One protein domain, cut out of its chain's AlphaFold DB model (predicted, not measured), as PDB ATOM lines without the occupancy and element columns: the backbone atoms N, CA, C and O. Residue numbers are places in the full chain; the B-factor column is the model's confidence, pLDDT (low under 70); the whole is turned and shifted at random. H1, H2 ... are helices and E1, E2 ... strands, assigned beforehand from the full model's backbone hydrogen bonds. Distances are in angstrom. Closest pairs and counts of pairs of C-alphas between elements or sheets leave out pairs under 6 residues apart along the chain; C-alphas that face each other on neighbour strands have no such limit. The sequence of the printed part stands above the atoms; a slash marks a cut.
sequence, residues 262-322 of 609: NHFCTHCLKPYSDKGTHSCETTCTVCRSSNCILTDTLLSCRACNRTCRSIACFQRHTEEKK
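What this domain is: This is residues 262 to 322 of the 609 residues of an uncharacterized protein of Mytilus galloprovincialis (UniProt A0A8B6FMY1). There is little regular structure here: a small two-stranded hairpin, E1 and E2, forms one end, one short helix, H1, lies toward the other, and a long winding stretch, residues 273 to 310, joins them. The printed part has 61 residues, with the order E1, E2, H1 along the chain; the class is mixed, helices and strands, with 14 residues in named elements. It is compact, with a radius of gyration of the C-alphas of 11.8 A and spans of 32 by 29 by 18 A.

How they stand to each other: Strands E1, residues 263 to 265, and E2, residues 270 to 272, form an antiparallel hairpin, their directions at 149 degrees. C-alphas 264 and 271 face each other at 4.2 A; N 265 and O 270 are within hydrogen-bond range at 2.9 A. Helix H1, residues 311 to 318, is apart from E1. In H1 every O i to N i+4 pair is within hydrogen-bond range. Residues 299 to 300 pair briefly with 307 to 308, antiparallel.

Where its parts are: E1 begins at C-alpha 263 (281.115, 250.005, 209.651) and spans 6.9 A; E2 spans 6.6 A. H1 spans 10.9 A and ends at C-alpha 318 (258.345, 251.986, 219.074).

The domain as a whole: The two C-alphas farthest apart, of Leu 269 and Arg 302, are 33.1 A apart. The link E1 to E2 is tight; E2 to H1 is long. The printed part has no cut, and no printed residue is under 70 in pLDDT.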
ATOM      1  N   ASN A 262     284.280 252.749 209.620       82.81
ATOM      2  CA  ASN A 262     283.763 252.406 210.952       82.81
ATOM      3  C   ASN A 262     282.878 251.165 210.896       82.81
ATOM      4  O   ASN A 262     282.907 250.328 211.802       82.81
ATOM      5  N   HIS A 263     282.099 251.051 209.827       86.31
ATOM      6  CA  HIS A 263     281.115 250.005 209.651       86.31
ATOM      7  C   HIS A 263     281.098 249.514 208.202       86.31
ATOM      8  O   HIS A 263     281.592 250.170 207.285       86.31
ATOM      9  N   PHE A 264     280.546 248.321 208.009       86.69
ATOM     10  CA  PHE A 264     280.422 247.686 206.707       86.69
ATOM     11  C   PHE A 264     279.114 246.903 206.658       86.69
ATOM     12  O   PHE A 264     278.818 246.144 207.582       86.69
ATOM     13  N   CYS A 265     278.333 247.099 205.600       83.25
ATOM     14  CA  CYS A 265     277.079 246.387 205.408       83.25
ATOM     15  C   CYS A 265     277.325 245.123 204.587       83.25
ATOM     16  O   CYS A 265     277.719 245.201 203.428       83.25
ATOM     17  N   THR A 266     277.060 243.954 205.169       83.06
ATOM     18  CA  THR A 266     277.230 242.646 204.514       83.06
ATOM     19  C   THR A 266     276.128 242.319 203.504       83.06
ATOM     20  O   THR A 266     276.278 241.360 202.748       83.06
ATOM     21  N   HIS A 267     275.035 243.088 203.476       79.25
ATOM     22  CA  HIS A 267     273.950 242.917 202.507       79.25
ATOM     23  C   HIS A 267     274.221 243.689 201.216       79.25
ATOM     24  O   HIS A 267     274.271 243.086 200.154       79.25
ATOM     25  N   CYS A 268     274.472 245.001 201.297       78.25
ATOM     26  CA  CYS A 268     274.757 245.811 200.106       78.25
ATOM     27  C   CYS A 268     276.253 245.917 199.769       78.25
ATOM     28  O   CYS A 268     276.613 246.638 198.843       78.25
ATOM     29  N   LEU A 269     277.115 245.273 200.563       80.44
ATOM     30  CA  LEU A 269     278.569 245.225 200.392       80.44
ATOM     31  C   LEU A 269     279.245 246.608 200.336       80.44
ATOM     32  O   LEU A 269     280.209 246.811 199.601       80.44
ATOM     33  N   LYS A 270     278.748 247.574 201.127       79.81
ATOM     34  CA  LYS A 270     279.281 248.950 201.171       79.81
ATOM     35  C   LYS A 270     279.792 249.338 202.566       79.81
ATOM     36  O   LYS A 270     279.112 249.061 203.561       79.81
ATOM     37  N   PRO A 271     280.955 250.010 202.659       81.81
ATOM     38  CA  PRO A 271     281.415 250.645 203.890       81.81
ATOM     39  C   PRO A 271     280.601 251.907 204.209       81.81
ATOM     40  O   PRO A 271     280.086 252.564 203.306       81.81
ATOM     41  N   TYR A 272     280.493 252.262 205.491       80.69
ATOM     42  CA  TYR A 272     279.808 253.481 205.928       80.69
ATOM     43  C   TYR A 272     280.319 253.988 207.286       80.69
ATOM     44  O   TYR A 272     280.768 253.221 208.141       80.69
ATOM     45  N   SER A 273     280.244 255.305 207.487       76.62
ATOM     46  CA  SER A 273     280.829 255.972 208.661       76.62
ATOM     47  C   SER A 273     279.911 255.990 209.882       76.62
ATOM     48  O   SER A 273     280.406 255.851 211.000       76.62
ATOM     49  N   ASP A 274     278.596 256.126 209.673       79.38
ATOM     50  CA  ASP A 274     277.587 256.199 210.735       79.38
ATOM     51  C   ASP A 274     276.426 255.222 210.481       79.38
ATOM     52  O   ASP A 274     275.849 255.168 209.393       79.38
ATOM     53  N   LYS A 275     276.041 254.464 211.515       73.75
ATOM     54  CA  LYS A 275     274.866 253.575 211.483       73.75
ATOM     55  C   LYS A 275     273.561 254.336 211.256       73.75
ATOM     56  O   LYS A 275     272.603 253.745 210.773       73.75
ATOM     57  N   GLY A 276     273.503 255.617 211.620       71.44
ATOM     58  CA  GLY A 276     272.314 256.450 211.470       71.44
ATOM     59  C   GLY A 276     272.032 256.939 210.047       71.44
ATOM     60  O   GLY A 276     270.901 257.357 209.791       71.44
ATOM     61  N   THR A 277     273.019 256.903 209.151       75.12
ATOM     62  CA  THR A 277     272.907 257.416 207.774       75.12
ATOM     63  C   THR A 277     272.862 256.312 206.726       75.12
ATOM     64  O   THR A 277     272.366 256.535 205.623       75.12
ATOM     65  N   HIS A 278     273.326 255.105 207.058       81.69
ATOM     66  CA  HIS A 278     273.289 253.989 206.125       81.69
ATOM     67  C   HIS A 278     271.862 253.462 205.921       81.69
ATOM     68  O   HIS A 278     271.218 252.974 206.850       81.69
ATOM     69  N   SER A 279     271.392 253.529 204.677       81.81
ATOM     70  CA  SER A 279     270.134 252.945 204.224       81.81
ATOM     71  C   SER A 279     270.428 251.995 203.070       81.81
ATOM     72  O   SER A 279     271.015 252.400 202.069       81.81
ATOM     73  N   CYS A 280     270.011 250.741 203.199       81.25
ATOM     74  CA  CYS A 280     269.983 249.779 202.099       81.25
ATOM     75  C   CYS A 280     268.692 248.957 202.180       81.25
ATOM     76  O   CYS A 280     267.863 249.222 203.050       81.25
ATOM     77  N   GLU A 281     268.504 247.977 201.301       81.19
ATOM     78  CA  GLU A 281     267.297 247.139 201.253       81.19
ATOM     79  C   GLU A 281     266.934 246.521 202.611       81.19
ATOM     80  O   GLU A 281     265.780 246.575 203.031       81.19
ATOM     81  N   THR A 282     267.931 246.047 203.361       81.25
ATOM     82  CA  THR A 282     267.732 245.418 204.673       81.25
ATOM     83  C   THR A 282     268.066 246.339 205.845       81.25
ATOM     84  O   THR A 282     267.490 246.202 206.918       81.25
ATOM     85  N   THR A 283     268.954 247.322 205.684       84.25
ATOM     86  CA  THR A 283     269.294 248.244 206.781       84.25
ATOM     87  C   THR A 283     268.404 249.476 206.754       84.25
ATOM     88  O   THR A 283     268.392 250.228 205.779       84.25
ATOM     89  N   CYS A 284     267.666 249.697 207.841       86.31
ATOM     90  CA  CYS A 284     266.648 250.737 207.926       86.31
ATOM     91  C   CYS A 284     267.077 251.900 208.823       86.31
ATOM     92  O   CYS A 284     267.358 251.710 210.002       86.31
ATOM     93  N   THR A 285     267.013 253.133 208.318       86.38
ATOM     94  CA  THR A 285     267.324 254.348 209.097       86.38
ATOM     95  C   THR A 285     266.230 254.733 210.101       86.38
ATOM     96  O   THR A 285     266.429 255.659 210.892       86.38
ATOM     97  N   VAL A 286     265.058 254.082 210.060       87.88
ATOM     98  CA  VAL A 286     263.894 254.377 210.921       87.88
ATOM     99  C   VAL A 286     263.931 253.572 212.210       87.88
ATOM    100  O   VAL A 286     263.899 254.159 213.284       87.88
ATOM    101  N   CYS A 287     264.068 252.246 212.114       86.94
ATOM    102  CA  CYS A 287     264.186 251.369 213.283       86.94
ATOM    103  C   CYS A 287     265.644 250.979 213.619       86.94
ATOM    104  O   CYS A 287     265.884 250.293 214.613       86.94
ATOM    105  N   ARG A 288     266.621 251.367 212.776       84.00
ATOM    106  CA  ARG A 288     268.064 251.046 212.888       84.00
ATOM    107  C   ARG A 288     268.408 249.553 212.937       84.00
ATOM    108  O   ARG A 288     269.493 249.179 213.375       84.00
ATOM    109  N   SER A 289     267.500 248.703 212.464       84.44
ATOM    110  CA  SER A 289     267.767 247.273 212.283       84.44
ATOM    111  C   SER A 289     268.533 247.045 210.980       84.44
ATOM    112  O   SER A 289     268.238 247.701 209.978       84.44
ATOM    113  N   SER A 290     269.478 246.103 210.993       79.06
ATOM    114  CA  SER A 290     270.160 245.588 209.798       79.06
ATOM    115  C   SER A 290     269.309 244.591 209.000       79.06
ATOM    116  O   SER A 290     269.669 244.275 207.872       79.06
ATOM    117  N   ASN A 291     268.187 244.132 209.575       83.75
ATOM    118  CA  ASN A 291     267.273 243.131 209.018       83.75
ATOM    119  C   ASN A 291     265.845 243.709 208.964       83.75
ATOM    120  O   ASN A 291     264.980 243.400 209.785       83.75
ATOM    121  N   CYS A 292     265.616 244.651 208.061       85.06
ATOM    122  CA  CYS A 292     264.378 245.404 207.900       85.06
ATOM    123  C   CYS A 292     264.097 245.645 206.412       85.06
ATOM    124  O   CYS A 292     264.534 246.642 205.828       85.06
ATOM    125  N   ILE A 293     263.366 244.700 205.830       85.25
ATOM    126  CA  ILE A 293     262.993 244.665 204.416       85.25
ATOM    127  C   ILE A 293     261.787 245.581 204.177       85.25
ATOM    128  O   ILE A 293     260.940 245.759 205.059       85.25
ATOM    129  N   LEU A 294     261.755 246.196 202.997       86.69
ATOM    130  CA  LEU A 294     260.623 246.970 202.504       86.69
ATOM    131  C   LEU A 294     259.491 246.031 202.079       86.69
ATOM    132  O   LEU A 294     259.708 245.136 201.274       86.69
ATOM    133  N   THR A 295     258.297 246.245 202.622       87.88
ATOM    134  CA  THR A 295     257.075 245.536 202.219       87.88
ATOM    135  C   THR A 295     256.096 246.511 201.580       87.88
ATOM    136  O   THR A 295     256.171 247.707 201.861       87.88
ATOM    137  N   ASP A 296     255.115 246.006 200.832       86.50
ATOM    138  CA  ASP A 296     254.068 246.833 200.206       86.50
ATOM    139  C   ASP A 296     253.225 247.617 201.228       86.50
ATOM    140  O   ASP A 296     252.628 248.645 200.919       86.50
ATOM    141  N   THR A 297     253.204 247.166 202.485       87.94
ATOM    142  CA  THR A 297     252.535 247.865 203.588       87.94
ATOM    143  C   THR A 297     253.490 248.825 204.303       87.94
ATOM    144  O   THR A 297     254.204 248.450 205.237       87.94
ATOM    145  N   LEU A 298     253.475 250.092 203.890       88.88
ATOM    146  CA  LEU A 298     254.190 251.186 204.553       88.88
ATOM    147  C   LEU A 298     253.357 251.797 205.688       88.88
ATOM    148  O   LEU A 298     252.167 252.050 205.529       88.88
ATOM    149  N   LEU A 299     253.993 252.094 206.827       90.94
ATOM    150  CA  LEU A 299     253.325 252.701 207.986       90.94
ATOM    151  C   LEU A 299     253.946 254.043 208.358       90.94
ATOM    152  O   LEU A 299     255.109 254.111 208.749       90.94
ATOM    153  N   SER A 300     253.157 255.110 208.322       89.88
ATOM    154  CA  SER A 300     253.588 256.432 208.783       89.88
ATOM    155  C   SER A 300     253.381 256.574 210.292       89.88
ATOM    156  O   SER A 300     252.254 256.500 210.783       89.88
ATOM    157  N   CYS A 301     254.460 256.798 211.042       91.25
ATOM    158  CA  CYS A 301     254.381 257.026 212.482       91.25
ATOM    159  C   CYS A 301     253.835 258.427 212.774       91.25
ATOM    160  O   CYS A 301     254.425 259.416 212.351       91.25
ATOM    161  N   ARG A 302     252.733 258.537 213.528       89.50
ATOM    162  CA  ARG A 302     252.099 259.835 213.842       89.50
ATOM    163  C   ARG A 302     252.911 260.702 214.810       89.50
ATOM    164  O   ARG A 302     252.759 261.917 214.787       89.50
ATOM    165  N   ALA A 303     253.757 260.089 215.639       88.69
ATOM    166  CA  ALA A 303     254.560 260.800 216.634       88.69
ATOM    167  C   ALA A 303     255.796 261.466 216.008       88.69
ATOM    168  O   ALA A 303     256.015 262.662 216.183       88.69
ATOM    169  N   CYS A 304     256.583 260.722 215.223       90.25
ATOM    170  CA  CYS A 304     257.801 261.248 214.598       90.25
ATOM    171  C   CYS A 304     257.648 261.634 213.116       90.25
ATOM    172  O   CYS A 304     258.600 262.133 212.522       90.25
ATOM    173  N   ASN A 305     256.489 261.378 212.499       91.19
ATOM    174  CA  ASN A 305     256.189 261.549 211.066       91.19
ATOM    175  C   ASN A 305     257.096 260.779 210.093       91.19
ATOM    176  O   ASN A 305     257.100 261.081 208.901       91.19
ATOM    177  N   ARG A 306     257.857 259.785 210.567       91.56
ATOM    178  CA  ARG A 306     258.702 258.944 209.708       91.56
ATOM    179  C   ARG A 306     257.924 257.745 209.175       91.56
ATOM    180  O   ARG A 306     257.105 257.158 209.883       91.56
ATOM    181  N   THR A 307     258.242 257.333 207.952       92.44
ATOM    182  CA  THR A 307     257.626 256.167 207.302       92.44
ATOM    183  C   THR A 307     258.415 254.889 207.586       92.44
ATOM    184  O   THR A 307     259.563 254.746 207.172       92.44
ATOM    185  N   CYS A 308     257.799 253.945 208.291       92.06
ATOM    186  CA  CYS A 308     258.310 252.604 208.554       92.06
ATOM    187  C   CYS A 308     258.111 251.687 207.340       92.06
ATOM    188  O   CYS A 308     257.088 251.746 206.665       92.06
ATOM    189  N   ARG A 309     259.084 250.798 207.107       91.12
ATOM    190  CA  ARG A 309     259.140 249.897 205.939       91.12
ATOM    191  C   ARG A 309     258.139 248.735 205.958       91.12
ATOM    192  O   ARG A 309     257.945 248.103 204.928       91.12
ATOM    193  N   SER A 310     257.600 248.417 207.132       91.56
ATOM    194  CA  SER A 310     256.696 247.293 207.393       91.56
ATOM    195  C   SER A 310     256.086 247.411 208.793       91.56
ATOM    196  O   SER A 310     256.548 248.213 209.613       91.56
ATOM    197  N   ILE A 311     255.108 246.556 209.112       90.12
ATOM    198  CA  ILE A 311     254.543 246.423 210.470       90.12
ATOM    199  C   ILE A 311     255.639 246.078 211.490       90.12
ATOM    200  O   ILE A 311     255.756 246.727 212.529       90.12
ATOM    201  N   ALA A 312     256.524 245.136 211.157       91.06
ATOM    202  CA  ALA A 312     257.651 244.767 212.014       91.06
ATOM    203  C   ALA A 312     258.662 245.920 212.191       91.06
ATOM    204  O   ALA A 312     259.289 246.057 213.242       91.06
ATOM    205  N   CYS A 313     258.834 246.774 211.173       90.56
ATOM    206  CA  CYS A 313     259.631 247.996 211.301       90.56
ATOM    207  C   CYS A 313     259.008 248.969 212.306       90.56
ATOM    208  O   CYS A 313     259.748 249.564 213.086       90.56
ATOM    209  N   PHE A 314     257.682 249.125 212.285       91.50
ATOM    210  CA  PHE A 314     256.958 249.998 213.208       91.50
ATOM    211  C   PHE A 314     257.077 249.507 214.656       91.50
ATOM    212  O   PHE A 314     257.451 250.288 215.524       91.50
ATOM    213  N   GLN A 315     256.905 248.204 214.894       90.38
ATOM    214  CA  GLN A 315     257.082 247.601 216.222       90.38
ATOM    215  C   GLN A 315     258.482 247.866 216.795       90.38
ATOM    216  O   GLN A 315     258.605 248.408 217.887       90.38
ATOM    217  N   ARG A 316     259.547 247.587 216.027       90.88
ATOM    218  CA  ARG A 316     260.939 247.863 216.450       90.88
ATOM    219  C   ARG A 316     261.252 249.350 216.615       90.88
ATOM    220  O   ARG A 316     262.224 249.713 217.269       90.88
ATOM    221  N   HIS A 317     260.510 250.213 215.929       88.88
ATOM    222  CA  HIS A 317     260.677 251.659 216.006       88.88
ATOM    223  C   HIS A 317     260.100 252.227 217.314       88.88
ATOM    224  O   HIS A 317     260.685 253.158 217.871       88.88
ATOM    225  N   THR A 318     259.007 251.637 217.806       89.62
ATOM    226  CA  THR A 318     258.345 251.986 219.074       89.62
ATOM    227  C   THR A 318     258.815 251.150 220.267       89.62
ATOM    228  O   THR A 318     258.417 251.419 221.391       89.62
ATOM    229  N   GLU A 319     259.636 250.125 220.039       90.19
ATOM    230  CA  GLU A 319     260.176 249.260 221.088       90.19
ATOM    231  C   GLU A 319     261.187 250.003 221.974       90.19
ATOM    232  O   GLU A 319     262.118 250.653 221.483       90.19
ATOM    233  N   GLU A 320     261.026 249.877 223.293       86.25
ATOM    234  CA  GLU A 320     261.953 250.447 224.268       86.25
ATOM    235  C   GLU A 320     263.298 249.711 224.270       86.25
ATOM    236  O   GLU A 320     263.397 248.518 224.568       86.25
ATOM    237  N   LYS A 321     264.377 250.450 224.013       82.38
ATOM    238  CA  LYS A 321     265.747 249.938 224.090       82.38
ATOM    239  C   LYS A 321     266.379 250.321 225.423       82.38
ATOM    240  O   LYS A 321     266.526 251.498 225.748       82.38
ATOM    241  N   LYS A 322     266.826 249.313 226.178       79.00
ATOM    242  CA  LYS A 322     267.568 249.501 227.435       79.00
ATOM    243  C   LYS A 322     269.023 249.893 227.162       79.00
ATOM    244  O   LYS A 322     269.706 249.258 226.358       79.00
TER     245      LYS A 322